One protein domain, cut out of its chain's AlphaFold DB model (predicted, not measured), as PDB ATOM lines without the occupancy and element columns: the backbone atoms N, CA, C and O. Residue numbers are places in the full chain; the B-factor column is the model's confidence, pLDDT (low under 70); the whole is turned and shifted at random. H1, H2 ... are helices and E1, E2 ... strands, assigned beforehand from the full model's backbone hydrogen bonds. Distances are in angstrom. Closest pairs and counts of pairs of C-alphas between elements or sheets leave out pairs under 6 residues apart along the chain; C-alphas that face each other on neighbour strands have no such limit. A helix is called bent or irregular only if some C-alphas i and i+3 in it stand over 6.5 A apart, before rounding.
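What this domain is: This is residues 643 to 708 of the 709 residues of an uncharacterized protein of Exidia glandulosa HHB12029 (UniProt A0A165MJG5). Three short helices have their centres in a triangle, H3 packing on both H1 and H2 at nearly right angles. The long loop of residues 675 to 695 runs from H2 to the short strand E1, and its residues 684 to 685 pair antiparallel with residues 697 to 698 of E1, and with residues 678 to 679. The printed part has 66 residues, with three named helices and one named strand in the order H1, H2, E1, H3. It is mostly helix by its named elements, though these hold under half of the residues. The whole is compact and rounded, with a radius of gyration of the C-alphas of 10.4 A and spans of 26 by 22 by 20 A.

Where its parts are: Find C-alpha 648 at (261.802, 233.269, 172.768); there H1 begins, residues 648 to 658, 14.9 A long. H1 is neither bent nor irregular, but only just: C-alphas 655 and 658 are 6.0 A apart. H2 is residues 665 to 674, 14.1 A. E1 is residues 696 to 698, 6.8 A. H3, residues 700 to 707, 10.8 A, ends at C-alpha 707, (250.358, 228.448, 170.060).

How they stand to each other: Start at H1, which touches H3; their closest C-alphas, Arg 655 and Ala 706, are 5.0 A apart. Their lines are only just about perpendicular, at 72 degrees. H3 touches H2 too, closest at the C-alphas of Ala 665 and Val 704, 5.9 A, about perpendicular at 75 degrees. H1 and H2 are only just apart, closest 8.1 A. E1 pairs with no named strand; E1 and H3 meet only through their link. In H1 and H3 every O i to N i+4 pair is within hydrogen-bond range; in H2, 5 of 6.

The domain as a whole: The two C-alphas farthest apart, those of Lys 689 and Gly 708, are 26.6 A apart. The printed part has no cut. The link from H2 to E1 is long, 21 residues. Mean pLDDT of the printed part is 94.1, and no printed residue is under 70.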
ATOM      1  N   ASP A 643     267.753 232.657 161.112       92.75
ATOM      2  CA  ASP A 643     266.889 231.691 161.800       92.75
ATOM      3  C   ASP A 643     266.492 232.198 163.195       92.75
ATOM      4  O   ASP A 643     267.318 232.799 163.888       92.75
ATOM      5  N   VAL A 644     265.235 231.982 163.594       94.00
ATOM      6  CA  VAL A 644     264.677 232.441 164.880       94.00
ATOM      7  C   VAL A 644     263.889 231.362 165.635       94.00
ATOM      8  O   VAL A 644     263.170 231.693 166.577       94.00
ATOM      9  N   ASP A 645     264.021 230.081 165.266       89.88
ATOM     10  CA  ASP A 645     263.245 228.984 165.877       89.88
ATOM     11  C   ASP A 645     263.382 228.880 167.410       89.88
ATOM     12  O   ASP A 645     262.397 228.643 168.117       89.88
ATOM     13  N   ASP A 646     264.581 229.134 167.935       88.00
ATOM     14  CA  ASP A 646     264.877 229.089 169.373       88.00
ATOM     15  C   ASP A 646     264.768 230.469 170.068       88.00
ATOM     16  O   ASP A 646     265.078 230.597 171.252       88.00
ATOM     17  N   HIS A 647     264.333 231.527 169.370       94.62
ATOM     18  CA  HIS A 647     264.368 232.899 169.894       94.62
ATOM     19  C   HIS A 647     263.070 233.288 170.630       94.62
ATOM     20  O   HIS A 647     262.121 233.791 170.031       94.62
ATOM     21  N   ASP A 648     263.027 233.125 171.954       92.81
ATOM     22  CA  ASP A 648     261.802 233.269 172.768       92.81
ATOM     23  C   ASP A 648     261.034 234.596 172.584       92.81
ATOM     24  O   ASP A 648     259.804 234.590 172.500       92.81
ATOM     25  N   PHE A 649     261.718 235.737 172.423       93.50
ATOM     26  CA  PHE A 649     261.048 237.016 172.126       93.50
ATOM     27  C   PHE A 649     260.300 237.013 170.780       93.50
ATOM     28  O   PHE A 649     259.282 237.690 170.645       93.50
ATOM     29  N   PHE A 650     260.774 236.247 169.790       95.81
ATOM     30  CA  PHE A 650     260.077 236.076 168.516       95.81
ATOM     31  C   PHE A 650     258.841 235.188 168.691       95.81
ATOM     32  O   PHE A 650     257.781 235.523 168.172       95.81
ATOM     33  N   VAL A 651     258.945 234.109 169.477       95.88
ATOM     34  CA  VAL A 651     257.815 233.222 169.813       95.88
ATOM     35  C   VAL A 651     256.695 234.002 170.513       95.88
ATOM     36  O   VAL A 651     255.529 233.881 170.135       95.88
ATOM     37  N   LEU A 652     257.040 234.853 171.487       94.69
ATOM     38  CA  LEU A 652     256.086 235.722 172.186       94.69
ATOM     39  C   LEU A 652     255.465 236.776 171.255       94.69
ATOM     40  O   LEU A 652     254.247 236.949 171.258       94.69
ATOM     41  N   TRP A 653     256.268 237.444 170.421       96.56
ATOM     42  CA  TRP A 653     255.760 238.405 169.436       96.56
ATOM     43  C   TRP A 653     254.810 237.746 168.423       96.56
ATOM     44  O   TRP A 653     253.706 238.240 168.194       96.56
ATOM     45  N   LEU A 654     255.196 236.593 167.869       96.25
ATOM     46  CA  LEU A 654     254.386 235.821 166.926       96.25
ATOM     47  C   LEU A 654     253.049 235.405 167.561       96.25
ATOM     48  O   LEU A 654     252.003 235.535 166.924       96.25
ATOM     49  N   ARG A 655     253.064 234.976 168.831       96.31
ATOM     50  CA  ARG A 655     251.858 234.654 169.605       96.31
ATOM     51  C   ARG A 655     250.925 235.857 169.758       96.31
ATOM     52  O   ARG A 655     249.749 235.744 169.426       96.31
ATOM     53  N   HIS A 656     251.428 236.983 170.262       95.12
ATOM     54  CA  HIS A 656     250.583 238.098 170.704       95.12
ATOM     55  C   HIS A 656     250.182 239.083 169.595       95.12
ATOM     56  O   HIS A 656     249.081 239.622 169.653       95.12
ATOM     57  N   GLU A 657     251.012 239.289 168.571       95.31
ATOM     58  CA  GLU A 657     250.712 240.231 167.479       95.31
ATOM     59  C   GLU A 657     250.072 239.547 166.261       95.31
ATOM     60  O   GLU A 657     249.235 240.142 165.586       95.31
ATOM     61  N   ILE A 658     250.451 238.296 165.961       95.94
ATOM     62  CA  ILE A 658     250.095 237.627 164.694       95.94
ATOM     63  C   ILE A 658     249.117 236.457 164.888       95.94
ATOM     64  O   ILE A 658     248.268 236.220 164.031       95.94
ATOM     65  N   LEU A 659     249.207 235.724 166.002       96.19
ATOM     66  CA  LEU A 659     248.411 234.514 166.263       96.19
ATOM     67  C   LEU A 659     247.388 234.673 167.406       96.19
ATOM     68  O   LEU A 659     246.807 233.683 167.841       96.19
ATOM     69  N   ASN A 660     247.119 235.905 167.852       92.94
ATOM     70  CA  ASN A 660     246.410 236.243 169.102       92.94
ATOM     71  C   ASN A 660     244.992 235.638 169.264       92.94
ATOM     72  O   ASN A 660     244.463 235.563 170.369       92.94
ATOM     73  N   SER A 661     244.358 235.203 168.171       91.75
ATOM     74  CA  SER A 661     243.029 234.565 168.155       91.75
ATOM     75  C   SER A 661     243.013 233.168 167.517       91.75
ATOM     76  O   SER A 661     241.947 232.615 167.245       91.75
ATOM     77  N   ILE A 662     244.187 232.584 167.259       95.44
ATOM     78  CA  ILE A 662     244.345 231.303 166.566       95.44
ATOM     79  C   ILE A 662     244.793 230.238 167.568       95.44
ATOM     80  O   ILE A 662     245.705 230.456 168.354       95.44
ATOM     81  N   THR A 663     244.164 229.061 167.524       94.25
ATOM     82  CA  THR A 663     244.442 227.937 168.442       94.25
ATOM     83  C   THR A 663     244.984 226.684 167.746       94.25
ATOM     84  O   THR A 663     245.399 225.739 168.413       94.25
ATOM     85  N   SER A 664     244.994 226.661 166.407       96.38
ATOM     86  CA  SER A 664     245.368 225.502 165.587       96.38
ATOM     87  C   SER A 664     246.461 225.848 164.577       96.38
ATOM     88  O   SER A 664     246.357 226.837 163.847       96.38
ATOM     89  N   ALA A 665     247.482 224.994 164.485       95.62
ATOM     90  CA  ALA A 665     248.648 225.213 163.631       95.62
ATOM     91  C   ALA A 665     248.308 225.260 162.128       95.62
ATOM     92  O   ALA A 665     248.902 226.046 161.394       95.62
ATOM     93  N   SER A 666     247.313 224.497 161.659       95.50
ATOM     94  CA  SER A 666     246.871 224.555 160.253       95.50
ATOM     95  C   SER A 666     246.176 225.881 159.916       95.50
ATOM     96  O   SER A 666     246.375 226.439 158.834       95.50
ATOM     97  N   VAL A 667     245.413 226.430 160.867       95.75
ATOM     98  CA  VAL A 667     244.776 227.752 160.749       95.75
ATOM     99  C   VAL A 667     245.829 228.862 160.809       95.75
ATOM    100  O   VAL A 667     245.732 229.817 160.040       95.75
ATOM    101  N   ALA A 668     246.860 228.706 161.648       96.31
ATOM    102  CA  ALA A 668     247.996 229.622 161.736       96.31
ATOM    103  C   ALA A 668     248.801 229.664 160.427       96.31
ATOM    104  O   ALA A 668     248.956 230.740 159.860       96.31
ATOM    105  N   SER A 669     249.215 228.515 159.879       96.31
ATOM    106  CA  SER A 669     249.859 228.421 158.554       96.31
ATOM    107  C   SER A 669     249.022 229.117 157.468       96.31
ATOM    108  O   SER A 669     249.507 230.027 156.792       96.31
ATOM    109  N   SER A 670     247.722 228.811 157.400       96.06
ATOM    110  CA  SER A 670     246.790 229.456 156.463       96.06
ATOM    111  C   SER A 670     246.589 230.958 156.724       96.06
ATOM    112  O   SER A 670     246.088 231.671 155.855       96.06
ATOM    113  N   HIS A 671     246.898 231.474 157.917       96.75
ATOM    114  CA  HIS A 671     246.865 232.906 158.230       96.75
ATOM    115  C   HIS A 671     248.167 233.596 157.802       96.75
ATOM    116  O   HIS A 671     248.108 234.593 157.088       96.75
ATOM    117  N   LEU A 672     249.328 233.019 158.127       96.56
ATOM    118  CA  LEU A 672     250.650 233.529 157.739       96.56
ATOM    119  C   LEU A 672     250.797 233.627 156.208       96.56
ATOM    120  O   LEU A 672     251.206 234.669 155.694       96.56
ATOM    121  N   GLN A 673     250.349 232.606 155.469       95.69
ATOM    122  CA  GLN A 673     250.279 232.647 154.001       95.69
ATOM    123  C   GLN A 673     249.399 233.809 153.490       95.69
ATOM    124  O   GLN A 673     249.777 234.507 152.549       95.69
ATOM    125  N   ARG A 674     248.245 234.076 154.127       96.25
ATOM    126  CA  ARG A 674     247.349 235.200 153.770       96.25
ATOM    127  C   ARG A 674     247.918 236.576 154.129       96.25
ATOM    128  O   ARG A 674     247.572 237.548 153.466       96.25
ATOM    129  N   LEU A 675     248.816 236.659 155.111       94.50
ATOM    130  CA  LEU A 675     249.618 237.856 155.392       94.50
ATOM    131  C   LEU A 675     250.791 238.040 154.404       94.50
ATOM    132  O   LEU A 675     251.553 238.999 154.529       94.50
ATOM    133  N   GLY A 676     250.956 237.140 153.426       93.75
ATOM    134  CA  GLY A 676     252.017 237.202 152.419       93.75
ATOM    135  C   GLY A 676     253.391 236.754 152.926       93.75
ATOM    136  O   GLY A 676     254.405 237.166 152.364       93.75
ATOM    137  N   TRP A 677     253.445 235.952 153.995       95.56
ATOM    138  CA  TRP A 677     254.695 235.387 154.506       95.56
ATOM    139  C   TRP A 677     255.051 234.177 153.638       95.56
ATOM    140  O   TRP A 677     254.227 233.282 153.441       95.56
ATOM    141  N   ALA A 678     256.253 234.175 153.063       91.31
ATOM    142  CA  ALA A 678     256.635 233.177 152.069       91.31
ATOM    143  C   ALA A 678     256.977 231.846 152.746       91.31
ATOM    144  O   ALA A 678     257.847 231.809 153.613       91.31
ATOM    145  N   GLU A 679     256.321 230.761 152.336       93.31
ATOM    146  CA  GLU A 679     256.666 229.404 152.762       93.31
ATOM    147  C   GLU A 679     257.718 228.820 151.810       93.31
ATOM    148  O   GLU A 679     257.508 228.760 150.598       93.31
ATOM    149  N   ASP A 680     258.873 228.424 152.347       88.94
ATOM    150  CA  ASP A 680     260.082 228.128 151.563       88.94
ATOM    151  C   ASP A 680     260.582 226.678 151.697       88.94
ATOM    152  O   ASP A 680     261.762 226.371 151.496       88.94
ATOM    153  N   GLY A 681     259.673 225.773 152.069       89.50
ATOM    154  CA  GLY A 681     259.928 224.339 152.224       89.50
ATOM    155  C   GLY A 681     260.705 223.946 153.485       89.50
ATOM    156  O   GLY A 681     260.804 222.757 153.778       89.50
ATOM    157  N   LYS A 682     261.229 224.913 154.255       87.88
ATOM    158  CA  LYS A 682     261.753 224.685 155.618       87.88
ATOM    159  C   LYS A 682     260.955 225.431 156.690       87.88
ATOM    160  O   LYS A 682     260.940 225.006 157.841       87.88
ATOM    161  N   GLY A 683     260.289 226.516 156.309       93.56
ATOM    162  CA  GLY A 683     259.469 227.317 157.202       93.56
ATOM    163  C   GLY A 683     258.832 228.501 156.487       93.56
ATOM    164  O   GLY A 683     258.723 228.510 155.261       93.56
ATOM    165  N   PHE A 684     258.443 229.502 157.269       96.81
ATOM    166  CA  PHE A 684     257.948 230.789 156.797       96.81
ATOM    167  C   PHE A 684     259.045 231.852 156.910       96.81
ATOM    168  O   PHE A 684     259.844 231.831 157.848       96.81
ATOM    169  N   VAL A 685     259.051 232.813 155.986       96.75
ATOM    170  CA  VAL A 685     259.916 234.000 156.028       96.75
ATOM    171  C   VAL A 685     259.074 235.245 156.292       96.75
ATOM    172  O   VAL A 685     258.143 235.557 155.542       96.75
ATOM    173  N   VAL A 686     259.425 235.980 157.348       95.75
ATOM    174  CA  VAL A 686     258.792 237.247 157.723       95.75
ATOM    175  C   VAL A 686     259.085 238.314 156.651       95.75
ATOM    176  O   VAL A 686     260.256 238.569 156.344       95.75
ATOM    177  N   PRO A 687     258.063 238.995 156.092       93.19
ATOM    178  CA  PRO A 687     258.256 239.992 155.045       93.19
ATOM    179  C   PRO A 687     259.223 241.122 155.430       93.19
ATOM    180  O   PRO A 687     259.171 241.663 156.535       93.19
ATOM    181  N   HIS A 688     260.022 241.578 154.460       90.06
ATOM    182  CA  HIS A 688     260.987 242.685 154.590       90.06
ATOM    183  C   HIS A 688     260.389 244.015 155.104       90.06
ATOM    184  O   HIS A 688     261.131 244.916 155.488       90.06
ATOM    185  N   LYS A 689     259.056 244.159 155.099       87.75
ATOM    186  CA  LYS A 689     258.324 245.327 155.621       87.75
ATOM    187  C   LYS A 689     258.036 245.266 157.125       87.75
ATOM    188  O   LYS A 689     257.607 246.275 157.677       87.75
ATOM    189  N   SER A 690     258.265 244.126 157.788       88.19
ATOM    190  CA  SER A 690     258.166 244.019 159.252       88.19
ATOM    191  C   SER A 690     259.044 245.075 159.929       88.19
ATOM    192  O   SER A 690     260.099 245.443 159.406       88.19
ATOM    193  N   LYS A 691     258.619 245.597 161.084       86.94
ATOM    194  CA  LYS A 691     259.417 246.573 161.840       86.94
ATOM    195  C   LYS A 691     260.524 245.901 162.662       86.94
ATOM    196  O   LYS A 691     261.594 246.481 162.779       86.94
ATOM    197  N   TYR A 692     260.269 244.701 163.187       87.25
ATOM    198  CA  TYR A 692     261.106 244.081 164.225       87.25
ATOM    199  C   TYR A 692     261.877 242.840 163.754       87.25
ATOM    200  O   TYR A 692     262.996 242.618 164.192       87.25
ATOM    201  N   PHE A 693     261.318 242.055 162.827       92.19
ATOM    202  CA  PHE A 693     261.870 240.747 162.439       92.19
ATOM    203  C   PHE A 693     262.024 240.620 160.919       92.19
ATOM    204  O   PHE A 693     261.507 239.698 160.298       92.19
ATOM    205  N   ARG A 694     262.684 241.591 160.278       91.00
ATOM    206  CA  ARG A 694     262.881 241.575 158.816       91.00
ATOM    207  C   ARG A 694     263.659 240.332 158.393       91.00
ATOM    208  O   ARG A 694     264.709 240.042 158.958       91.00
ATOM    209  N   ASN A 695     263.137 239.634 157.383       92.88
ATOM    210  CA  ASN A 695     263.728 238.434 156.783       92.88
ATOM    211  C   ASN A 695     263.926 237.249 157.752       92.88
ATOM    212  O   ASN A 695     264.546 236.260 157.364       92.88
ATOM    213  N   ALA A 696     263.406 237.312 158.983       95.31
ATOM    214  CA  ALA A 696     263.497 236.204 159.928       95.31
ATOM    215  C   ALA A 696     262.787 234.962 159.363       95.31
ATOM    216  O   ALA A 696     261.696 235.068 158.794       95.31
ATOM    217  N   ARG A 697     263.411 233.794 159.500       96.44
ATOM    218  CA  ARG A 697     262.920 232.498 159.024       96.44
ATOM    219  C   ARG A 697     262.649 231.600 160.221       96.44
ATOM    220  O   ARG A 697     263.473 231.529 161.124       96.44
ATOM    221  N   PHE A 698     261.511 230.919 160.207       97.12
ATOM    222  CA  PHE A 698     261.107 230.028 161.292       97.12
ATOM    223  C   PHE A 698     260.267 228.862 160.775       97.12
ATOM    224  O   PHE A 698     259.448 229.017 159.865       97.12
ATOM    225  N   SER A 699     260.462 227.678 161.344       97.12
ATOM    226  CA  SER A 699     259.750 226.462 160.982       97.12
ATOM    227  C   SER A 699     258.353 226.384 161.611       97.12
ATOM    228  O   SER A 699     257.965 227.138 162.508       97.12
ATOM    229  N   MET A 700     257.581 225.391 161.164       96.38
ATOM    230  CA  MET A 700     256.265 225.078 161.727       96.38
ATOM    231  C   MET A 700     256.322 224.705 163.223       96.38
ATOM    232  O   MET A 700     255.326 224.870 163.922       96.38
ATOM    233  N   LYS A 701     257.476 224.257 163.751       96.19
ATOM    234  CA  LYS A 701     257.640 223.991 165.194       96.19
ATOM    235  C   LYS A 701     257.451 225.260 166.021       96.19
ATOM    236  O   LYS A 701     256.817 225.222 167.067       96.19
ATOM    237  N   THR A 702     257.945 226.383 165.522       96.75
ATOM    238  CA  THR A 702     257.913 227.688 166.194       96.75
ATOM    239  C   THR A 702     256.506 228.280 166.185       96.75
ATOM    240  O   THR A 702     256.099 228.913 167.154       96.75
ATOM    241  N   VAL A 703     255.702 227.962 165.159       96.12
ATOM    242  CA  VAL A 703     254.247 228.208 165.158       96.12
ATOM    243  C   VAL A 703     253.551 227.383 166.244       96.12
ATOM    244  O   VAL A 703     252.772 227.929 167.016       96.12
ATOM    245  N   VAL A 704     253.839 226.080 166.333       96.38
ATOM    246  CA  VAL A 704     253.264 225.174 167.349       96.38
ATOM    247  C   VAL A 704     253.631 225.640 168.772       96.38
ATOM    248  O   VAL A 704     252.740 225.827 169.600       96.38
ATOM    249  N   ARG A 705     254.905 225.984 169.001       96.25
ATOM    250  CA  ARG A 705     255.431 226.545 170.257       96.25
ATOM    251  C   ARG A 705     254.783 227.888 170.621       96.25
ATOM    252  O   ARG A 705     254.441 228.100 171.782       96.25
ATOM    253  N   ALA A 706     254.558 228.777 169.649       95.56
ATOM    254  CA  ALA A 706     253.863 230.052 169.866       95.56
ATOM    255  C   ALA A 706     252.379 229.867 170.232       95.56
ATOM    256  O   ALA A 706     251.842 230.633 171.031       95.56
ATOM    257  N   LEU A 707     251.727 228.830 169.697       95.94
ATOM    258  CA  LEU A 707     250.358 228.448 170.060       95.94
ATOM    259  C   LEU A 707     250.265 227.759 171.438       95.94
ATOM    260  O   LEU A 707     249.176 227.703 172.007       95.94
ATOM    261  N   GLY A 708     251.387 227.289 171.995       91.75
ATOM    262  CA  GLY A 708     251.458 226.643 173.310       91.75
ATOM    263  C   GLY A 708     251.172 225.138 173.305       91.75
ATOM    264  O   GLY A 708     250.685 224.630 174.315       91.75
TER     265      GLY A 708